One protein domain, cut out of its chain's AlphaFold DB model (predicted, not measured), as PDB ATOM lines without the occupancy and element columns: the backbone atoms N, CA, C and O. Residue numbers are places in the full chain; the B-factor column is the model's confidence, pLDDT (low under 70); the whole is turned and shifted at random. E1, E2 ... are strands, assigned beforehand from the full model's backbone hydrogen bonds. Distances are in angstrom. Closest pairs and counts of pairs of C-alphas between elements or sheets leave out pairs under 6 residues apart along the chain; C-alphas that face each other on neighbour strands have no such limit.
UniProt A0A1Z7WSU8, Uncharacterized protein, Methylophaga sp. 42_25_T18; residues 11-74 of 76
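This is residues 11 to 74 of the 76 residues of an uncharacterized protein of Methylophaga sp. 42_25_T18 (UniProt A0A1Z7WSU8). A three-stranded antiparallel sheet of the longer strands, E1, E7 and E4, forms the body, and two small hairpins extend from it in different directions: E2 and E3 on one side, E5 and E6 at one end of the longest axis. The printed part has 64 residues with seven named strands, E1 to E7 in chain order, and no named helix; the sheet order is E1, E7, E4, and the class is all strand. The whole is loose, with a radius of gyration of the C-alphas of 13.9 A, and flat, spanning 45 by 29 by 14 A.

E1, residues 11 to 16, starts at C-alpha 11 (222.238, 205.104, 197.509) and is 16.3 A long. E2 is residues 18 to 20, and E3 is residues 26 to 28. E4, residues 39 to 45, is 18.0 A long. E5 is residues 51 to 53, and E6 is residues 60 to 62. E7, residues 67 to 73, is 20.1 A long and ends at C-alpha 73 (221.511, 211.216, 197.509).

E7 is the inner strand, antiparallel to E1 at 164 degrees, with N 13 and O 70 3.0 A apart, and to E4 at 170 degrees, with N 41 and O 71 2.8 A apart. E1 runs on into E2 at 59 degrees. The hairpin E2 and E3 has N 19 and O 27 2.9 A apart; the hairpin E5 and E6 has N 52 and O 61 2.9 A apart. E2 and E5, among others, are apart.

The two C-alphas farthest apart, those of Asp 37 and Pro 57, are 45.3 A apart. The printed part has no cut and no long link. Mean pLDDT of the printed part is 95.5, and no printed residue is under 70.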
ATOM      1  N   PHE A  11     221.703 206.276 196.844       94.44
ATOM      2  CA  PHE A  11     222.238 205.104 197.509       94.44
ATOM      3  C   PHE A  11     221.317 204.725 198.661       94.44
ATOM      4  O   PHE A  11     221.023 205.539 199.534       94.44
ATOM      5  N   TYR A  12     220.867 203.478 198.638       96.06
ATOM      6  CA  TYR A  12     220.070 202.889 199.697       96.06
ATOM      7  C   TYR A  12     220.875 201.793 200.386       96.06
ATOM      8  O   TYR A  12     221.468 200.945 199.715       96.06
ATOM      9  N   CYS A  13     220.860 201.772 201.715       95.31
ATOM     10  CA  CYS A  13     221.394 200.657 202.483       95.31
ATOM     11  C   CYS A  13     220.477 200.281 203.649       95.31
ATOM     12  O   CYS A  13     219.736 201.104 204.180       95.31
ATOM     13  N   CYS A  14     220.548 199.013 204.049       96.31
ATOM     14  CA  CYS A  14     219.857 198.450 205.202       96.31
ATOM     15  C   CYS A  14     220.836 197.495 205.886       96.31
ATOM     16  O   CYS A  14     221.196 196.461 205.318       96.31
ATOM     17  N   ASN A  15     221.374 197.894 207.036       95.44
ATOM     18  CA  ASN A  15     222.487 197.191 207.666       95.44
ATOM     19  C   ASN A  15     222.436 197.311 209.192       95.44
ATOM     20  O   ASN A  15     221.684 198.118 209.741       95.44
ATOM     21  N   ARG A  16     223.229 196.498 209.893       95.38
ATOM     22  CA  ARG A  16     223.313 196.570 211.361       95.38
ATOM     23  C   ARG A  16     223.852 197.926 211.807       95.38
ATOM     24  O   ARG A  16     224.759 198.457 211.170       95.38
ATOM     25  N   VAL A  17     223.304 198.449 212.905       97.38
ATOM     26  CA  VAL A  17     223.812 199.673 213.551       97.38
ATOM     27  C   VAL A  17     225.243 199.467 214.048       97.38
ATOM     28  O   VAL A  17     226.087 200.341 213.869       97.38
ATOM     29  N   GLU A  18     225.514 198.288 214.599       96.75
ATOM     30  CA  GLU A  18     226.817 197.857 215.087       96.75
ATOM     31  C   GLU A  18     227.075 196.423 214.621       96.75
ATOM     32  O   GLU A  18     226.176 195.574 214.632       96.75
ATOM     33  N   LYS A  19     228.296 196.145 214.169       93.56
ATOM     34  CA  LYS A  19     228.712 194.801 213.777       93.56
ATOM     35  C   LYS A  19     230.110 194.524 214.304       93.56
ATOM     36  O   LYS A  19     231.068 195.130 213.833       93.56
ATOM     37  N   GLN A  20     230.216 193.547 215.196       94.94
ATOM     38  CA  GLN A  20     231.499 192.956 215.542       94.94
ATOM     39  C   GLN A  20     231.948 191.995 214.429       94.94
ATOM     40  O   GLN A  20     231.175 191.156 213.949       94.94
ATOM     41  N   LEU A  21     233.183 192.163 213.973       92.56
ATOM     42  CA  LEU A  21     233.846 191.318 212.994       92.56
ATOM     43  C   LEU A  21     234.539 190.132 213.691       92.56
ATOM     44  O   LEU A  21     234.750 190.164 214.904       92.56
ATOM     45  N   PRO A  22     234.882 189.054 212.959       95.44
ATOM     46  CA  PRO A  22     235.478 187.853 213.556       95.44
ATOM     47  C   PRO A  22     236.826 188.071 214.260       95.44
ATOM     48  O   PRO A  22     237.205 187.263 215.102       95.44
ATOM     49  N   ASP A  23     237.548 189.132 213.911       96.50
ATOM     50  CA  ASP A  23     238.803 189.561 214.540       96.50
ATOM     51  C   ASP A  23     238.591 190.456 215.777       96.50
ATOM     52  O   ASP A  23     239.556 190.844 216.435       96.50
ATOM     53  N   GLY A  24     237.335 190.751 216.120       94.75
ATOM     54  CA  GLY A  24     236.949 191.588 217.251       94.75
ATOM     55  C   GLY A  24     236.777 193.068 216.914       94.75
ATOM     56  O   GLY A  24     236.328 193.811 217.790       94.75
ATOM     57  N   GLU A  25     237.075 193.504 215.684       96.38
ATOM     58  CA  GLU A  25     236.835 194.886 215.252       96.38
ATOM     59  C   GLU A  25     235.333 195.207 215.282       96.38
ATOM     60  O   GLU A  25     234.497 194.370 214.943       96.38
ATOM     61  N   VAL A  26     234.971 196.428 215.677       95.75
ATOM     62  CA  VAL A  26     233.579 196.891 215.703       95.75
ATOM     63  C   VAL A  26     233.377 197.943 214.623       95.75
ATOM     64  O   VAL A  26     233.991 199.006 214.656       95.75
ATOM     65  N   VAL A  27     232.471 197.664 213.687       94.88
ATOM     66  CA  VAL A  27     232.065 198.609 212.643       94.88
ATOM     67  C   VAL A  27     230.720 199.222 213.012       94.88
ATOM     68  O   VAL A  27     229.752 198.506 213.276       94.88
ATOM     69  N   LEU A  28     230.653 200.554 212.980       97.00
ATOM     70  CA  LEU A  28     229.450 201.327 213.282       97.00
ATOM     71  C   LEU A  28     228.833 201.898 212.005       97.00
ATOM     72  O   LEU A  28     229.529 202.458 211.156       97.00
ATOM     73  N   PHE A  29     227.508 201.819 211.890       96.25
ATOM     74  CA  PHE A  29     226.762 202.346 210.743       96.25
ATOM     75  C   PHE A  29     227.014 203.840 210.530       96.25
ATOM     76  O   PHE A  29     227.142 204.298 209.397       96.25
ATOM     77  N   GLU A  30     227.124 204.613 211.609       94.75
ATOM     78  CA  GLU A  30     227.378 206.058 211.551       94.75
ATOM     79  C   GLU A  30     228.784 206.397 211.032       94.75
ATOM     80  O   GLU A  30     229.011 207.508 210.563       94.75
ATOM     81  N   GLN A  31     229.701 205.427 211.029       94.31
ATOM     82  CA  GLN A  31     231.077 205.570 210.549       94.31
ATOM     83  C   GLN A  31     231.287 204.983 209.142       94.31
ATOM     84  O   GLN A  31     232.420 204.857 208.685       94.31
ATOM     85  N   TYR A  32     230.211 204.662 208.413       88.50
ATOM     86  CA  TYR A  32     230.238 204.075 207.063       88.50
ATOM     87  C   TYR A  32     230.693 205.059 205.953       88.50
ATOM     88  O   TYR A  32     230.213 205.017 204.821       88.50
ATOM     89  N   GLY A  33     231.602 205.991 206.258       89.75
ATOM     90  CA  GLY A  33     232.134 206.958 205.290       89.75
ATOM     91  C   GLY A  33     231.067 207.881 204.687       89.75
ATOM     92  O   GLY A  33     231.126 208.213 203.495       89.75
ATOM     93  N   TRP A  34     230.058 208.252 205.479       91.88
ATOM     94  CA  TRP A  34     229.081 209.274 205.105       91.88
ATOM     95  C   TRP A  34     229.777 210.618 204.895       91.88
ATOM     96  O   TRP A  34     230.692 210.964 205.642       91.88
ATOM     97  N   SER A  35     229.350 211.366 203.880       92.75
ATOM     98  CA  SER A  35     229.774 212.753 203.708       92.75
ATOM     99  C   SER A  35     228.768 213.671 204.390       92.75
ATOM    100  O   SER A  35     227.568 213.401 204.361       92.75
ATOM    101  N   LEU A  36     229.243 214.783 204.953       93.25
ATOM    102  CA  LEU A  36     228.366 215.855 205.436       93.25
ATOM    103  C   LEU A  36     227.584 216.518 204.291       93.25
ATOM    104  O   LEU A  36     226.532 217.102 204.533       93.25
ATOM    105  N   ASP A  37     228.076 216.386 203.058       94.69
ATOM    106  CA  ASP A  37     227.428 216.914 201.856       94.69
ATOM    107  C   ASP A  37     226.353 215.968 201.288       94.69
ATOM    108  O   ASP A  37     225.616 216.339 200.371       94.69
ATOM    109  N   ASP A  38     226.246 214.738 201.807       95.06
ATOM    110  CA  ASP A  38     225.198 213.813 201.380       95.06
ATOM    111  C   ASP A  38     223.826 214.318 201.829       95.06
ATOM    112  O   ASP A  38     223.611 214.696 202.980       95.06
ATOM    113  N   MET A  39     222.848 214.252 200.929       97.44
ATOM    114  CA  MET A  39     221.473 214.595 201.264       97.44
ATOM    115  C   MET A  39     220.745 213.345 201.757       97.44
ATOM    116  O   MET A  39     220.435 212.452 200.967       97.44
ATOM    117  N   ILE A  40     220.451 213.294 203.054       97.62
ATOM    118  CA  ILE A  40     219.636 212.230 203.651       97.62
ATOM    119  C   ILE A  40     218.172 212.446 203.262       97.62
ATOM    120  O   ILE A  40     217.621 213.528 203.459       97.62
ATOM    121  N   LEU A  41     217.561 211.417 202.683       98.00
ATOM    122  CA  LEU A  41     216.158 211.411 202.260       98.00
ATOM    123  C   LEU A  41     215.296 210.563 203.194       98.00
ATOM    124  O   LEU A  41     214.131 210.883 203.392       98.00
ATOM    125  N   ASP A  42     215.879 209.505 203.759       97.62
ATOM    126  CA  ASP A  42     215.260 208.646 204.765       97.62
ATOM    127  C   ASP A  42     216.350 208.043 205.662       97.62
ATOM    128  O   ASP A  42     217.424 207.694 205.160       97.62
ATOM    129  N   ASP A  43     216.107 207.950 206.971       97.38
ATOM    130  CA  ASP A  43     217.050 207.393 207.949       97.38
ATOM    131  C   ASP A  43     216.368 207.006 209.270       97.38
ATOM    132  O   ASP A  43     216.148 207.839 210.152       97.38
ATOM    133  N   GLU A  44     216.099 205.716 209.450       97.50
ATOM    134  CA  GLU A  44     215.441 205.197 210.652       97.50
ATOM    135  C   GLU A  44     215.854 203.750 210.962       97.50
ATOM    136  O   GLU A  44     216.478 203.046 210.159       97.50
ATOM    137  N   LEU A  45     215.481 203.271 212.152       97.81
ATOM    138  CA  LEU A  45     215.549 201.841 212.442       97.81
ATOM    139  C   LEU A  45     214.578 201.093 211.530       97.81
ATOM    140  O   LEU A  45     213.398 201.418 211.474       97.81
ATOM    141  N   CYS A  46     215.069 200.062 210.848       96.69
ATOM    142  CA  CYS A  46     214.300 199.330 209.857       96.69
ATOM    143  C   CYS A  46     213.143 198.565 210.528       96.69
ATOM    144  O   CYS A  46     213.379 197.622 211.299       96.69
ATOM    145  N   PRO A  47     211.874 198.910 210.238       94.62
ATOM    146  CA  PRO A  47     210.749 198.292 210.927       94.62
ATOM    147  C   PRO A  47     210.453 196.873 210.423       94.62
ATOM    148  O   PRO A  47     209.833 196.095 211.155       94.62
ATOM    149  N   TRP A  48     210.917 196.525 209.218       94.50
ATOM    150  CA  TRP A  48     210.576 195.287 208.512       94.50
ATOM    151  C   TRP A  48     211.718 194.258 208.442       94.50
ATOM    152  O   TRP A  48     211.442 193.061 208.441       94.50
ATOM    153  N   TYR A  49     212.991 194.667 208.451       95.50
ATOM    154  CA  TYR A  49     214.127 193.736 208.371       95.50
ATOM    155  C   TYR A  49     214.684 193.383 209.752       95.50
ATOM    156  O   TYR A  49     215.716 193.891 210.179       95.50
ATOM    157  N   LYS A  50     213.972 192.519 210.480       95.00
ATOM    158  CA  LYS A  50     214.304 192.181 211.880       95.00
ATOM    159  C   LYS A  50     214.818 190.758 212.089       95.00
ATOM    160  O   LYS A  50     215.366 190.461 213.149       95.00
ATOM    161  N   GLN A  51     214.634 189.879 211.106       96.00
ATOM    162  CA  GLN A  51     214.938 188.456 211.232       96.00
ATOM    163  C   GLN A  51     215.604 187.895 209.975       96.00
ATOM    164  O   GLN A  51     215.429 188.420 208.875       96.00
ATOM    165  N   TYR A  52     216.327 186.791 210.150       94.50
ATOM    166  CA  TYR A  52     216.939 186.013 209.078       94.50
ATOM    167  C   TYR A  52     216.512 184.540 209.143       94.50
ATOM    168  O   TYR A  52     216.194 184.037 210.228       94.50
ATOM    169  N   PRO A  53     216.504 183.837 207.997       96.94
ATOM    170  CA  PRO A  53     216.201 182.414 207.962       96.94
ATOM    171  C   PRO A  53     217.322 181.591 208.611       96.94
ATOM    172  O   PRO A  53     218.507 181.852 208.401       96.94
ATOM    173  N   ALA A  54     216.949 180.566 209.369       96.88
ATOM    174  CA  ALA A  54     217.855 179.626 210.018       96.88
ATOM    175  C   ALA A  54     217.548 178.187 209.582       96.88
ATOM    176  O   ALA A  54     216.396 177.820 209.362       96.88
ATOM    177  N   SER A  55     218.587 177.355 209.490       96.75
ATOM    178  CA  SER A  55     218.476 175.954 209.061       96.75
ATOM    179  C   SER A  55     217.833 175.031 210.104       96.75
ATOM    180  O   SER A  55     217.361 173.953 209.752       96.75
ATOM    181  N   LEU A  56     217.804 175.440 211.375       95.75
ATOM    182  CA  LEU A  56     217.239 174.677 212.489       95.75
ATOM    183  C   LEU A  56     216.183 175.499 213.234       95.75
ATOM    184  O   LEU A  56     216.366 176.714 213.376       95.75
ATOM    185  N   PRO A  57     215.123 174.854 213.760       95.50
ATOM    186  CA  PRO A  57     214.075 175.543 214.498       95.50
ATOM    187  C   PRO A  57     214.649 176.324 215.703       95.50
ATOM    188  O   PRO A  57     215.544 175.819 216.385       95.50
ATOM    189  N   PRO A  58     214.159 177.551 215.977       93.62
ATOM    190  CA  PRO A  58     213.189 178.298 215.173       93.62
ATOM    191  C   PRO A  58     213.803 178.762 213.837       93.62
ATOM    192  O   PRO A  58     214.875 179.365 213.815       93.62
ATOM    193  N   PHE A  59     213.103 178.481 212.725       96.62
ATOM    194  CA  PHE A  59     213.563 178.738 211.347       96.62
ATOM    195  C   PHE A  59     213.710 180.229 211.004       96.62
ATOM    196  O   PHE A  59     214.207 180.563 209.936       96.62
ATOM    197  N   TRP A  60     213.299 181.118 211.907       96.94
ATOM    198  CA  TRP A  60     213.506 182.558 211.832       96.94
ATOM    199  C   TRP A  60     214.145 183.022 213.129       96.94
ATOM    200  O   TRP A  60     213.639 182.729 214.216       96.94
ATOM    201  N   ARG A  61     215.262 183.734 213.018       95.88
ATOM    202  CA  ARG A  61     216.005 184.249 214.169       95.88
ATOM    203  C   ARG A  61     216.171 185.747 214.048       95.88
ATOM    204  O   ARG A  61     216.365 186.265 212.953       95.88
ATOM    205  N   SER A  62     216.075 186.433 215.177       95.06
ATOM    206  CA  SER A  62     216.349 187.863 215.247       95.06
ATOM    207  C   SER A  62     217.816 188.133 214.948       95.06
ATOM    208  O   SER A  62     218.679 187.351 215.349       95.06
ATOM    209  N   PHE A  63     218.094 189.234 214.255       93.56
ATOM    210  CA  PHE A  63     219.465 189.717 214.127       93.56
ATOM    211  C   PHE A  63     220.067 190.032 215.497       93.56
ATOM    212  O   PHE A  63     219.359 190.375 216.444       93.56
ATOM    213  N   ASP A  64     221.391 189.930 215.569       91.25
ATOM    214  CA  ASP A  64     222.160 190.397 216.712       91.25
ATOM    215  C   ASP A  64     222.267 191.926 216.651       91.25
ATOM    216  O   ASP A  64     223.158 192.482 216.008       91.25
ATOM    217  N   GLY A  65     221.250 192.590 217.202       93.38
ATOM    218  CA  GLY A  65     221.139 194.044 217.257       93.38
ATOM    219  C   GLY A  65     220.175 194.671 216.240       93.38
ATOM    220  O   GLY A  65     219.624 194.000 215.359       93.38
ATOM    221  N   PRO A  66     219.928 195.984 216.381       96.38
ATOM    222  CA  PRO A  66     219.019 196.717 215.515       96.38
ATOM    223  C   PRO A  66     219.599 196.902 214.108       96.38
ATOM    224  O   PRO A  66     220.802 197.096 213.908       96.38
ATOM    225  N   ILE A  67     218.705 196.892 213.123       97.44
ATOM    226  CA  ILE A  67     219.006 197.241 211.737       97.44
ATOM    227  C   ILE A  67     218.575 198.684 211.499       97.44
ATOM    228  O   ILE A  67     217.469 199.068 211.881       97.44
ATOM    229  N   ARG A  68     219.422 199.470 210.838       97.69
ATOM    230  CA  ARG A  68     219.112 200.815 210.350       97.69
ATOM    231  C   ARG A  68     219.068 200.792 208.835       97.69
ATOM    232  O   ARG A  68     219.881 200.121 208.194       97.69
ATOM    233  N   HIS A  69     218.109 201.508 208.267       97.69
ATOM    234  CA  HIS A  69     218.062 201.727 206.834       97.69
ATOM    235  C   HIS A  69     218.155 203.211 206.528       97.69
ATOM    236  O   HIS A  69     217.697 204.041 207.310       97.69
ATOM    237  N   ARG A  70     218.830 203.528 205.426       97.81
ATOM    238  CA  ARG A  70     219.089 204.900 205.021       97.81
ATOM    239  C   ARG A  70     219.037 205.015 203.506       97.81
ATOM    240  O   ARG A  70     219.716 204.270 202.796       97.81
ATOM    241  N   LEU A  71     218.267 205.986 203.030       97.69
ATOM    242  CA  LEU A  71     218.283 206.457 201.654       97.69
ATOM    243  C   LEU A  71     218.972 207.818 201.617       97.69
ATOM    244  O   LEU A  71     218.531 208.771 202.261       97.69
ATOM    245  N   VAL A  72     220.034 207.926 200.827       96.81
ATOM    246  CA  VAL A  72     220.743 209.186 200.601       96.81
ATOM    247  C   VAL A  72     220.867 209.479 199.115       96.81
ATOM    248  O   VAL A  72     220.954 208.573 198.287       96.81
ATOM    249  N   ARG A  73     220.937 210.760 198.772       96.12
ATOM    250  CA  ARG A  73     221.511 211.216 197.509       96.12
ATOM    251  C   ARG A  73     222.950 211.637 197.784       96.12
ATOM    252  O   ARG A  73     223.170 212.600 198.518       96.12
ATOM    253  N   LEU A  74     223.905 210.901 197.222       94.19
ATOM    254  CA  LEU A  74     225.326 211.151 197.461       94.19
ATOM    255  C   LEU A  74     225.748 212.480 196.825       94.19
ATOM    256  O   LEU A  74     225.291 212.803 195.726       94.19
TER     257      LEU A  74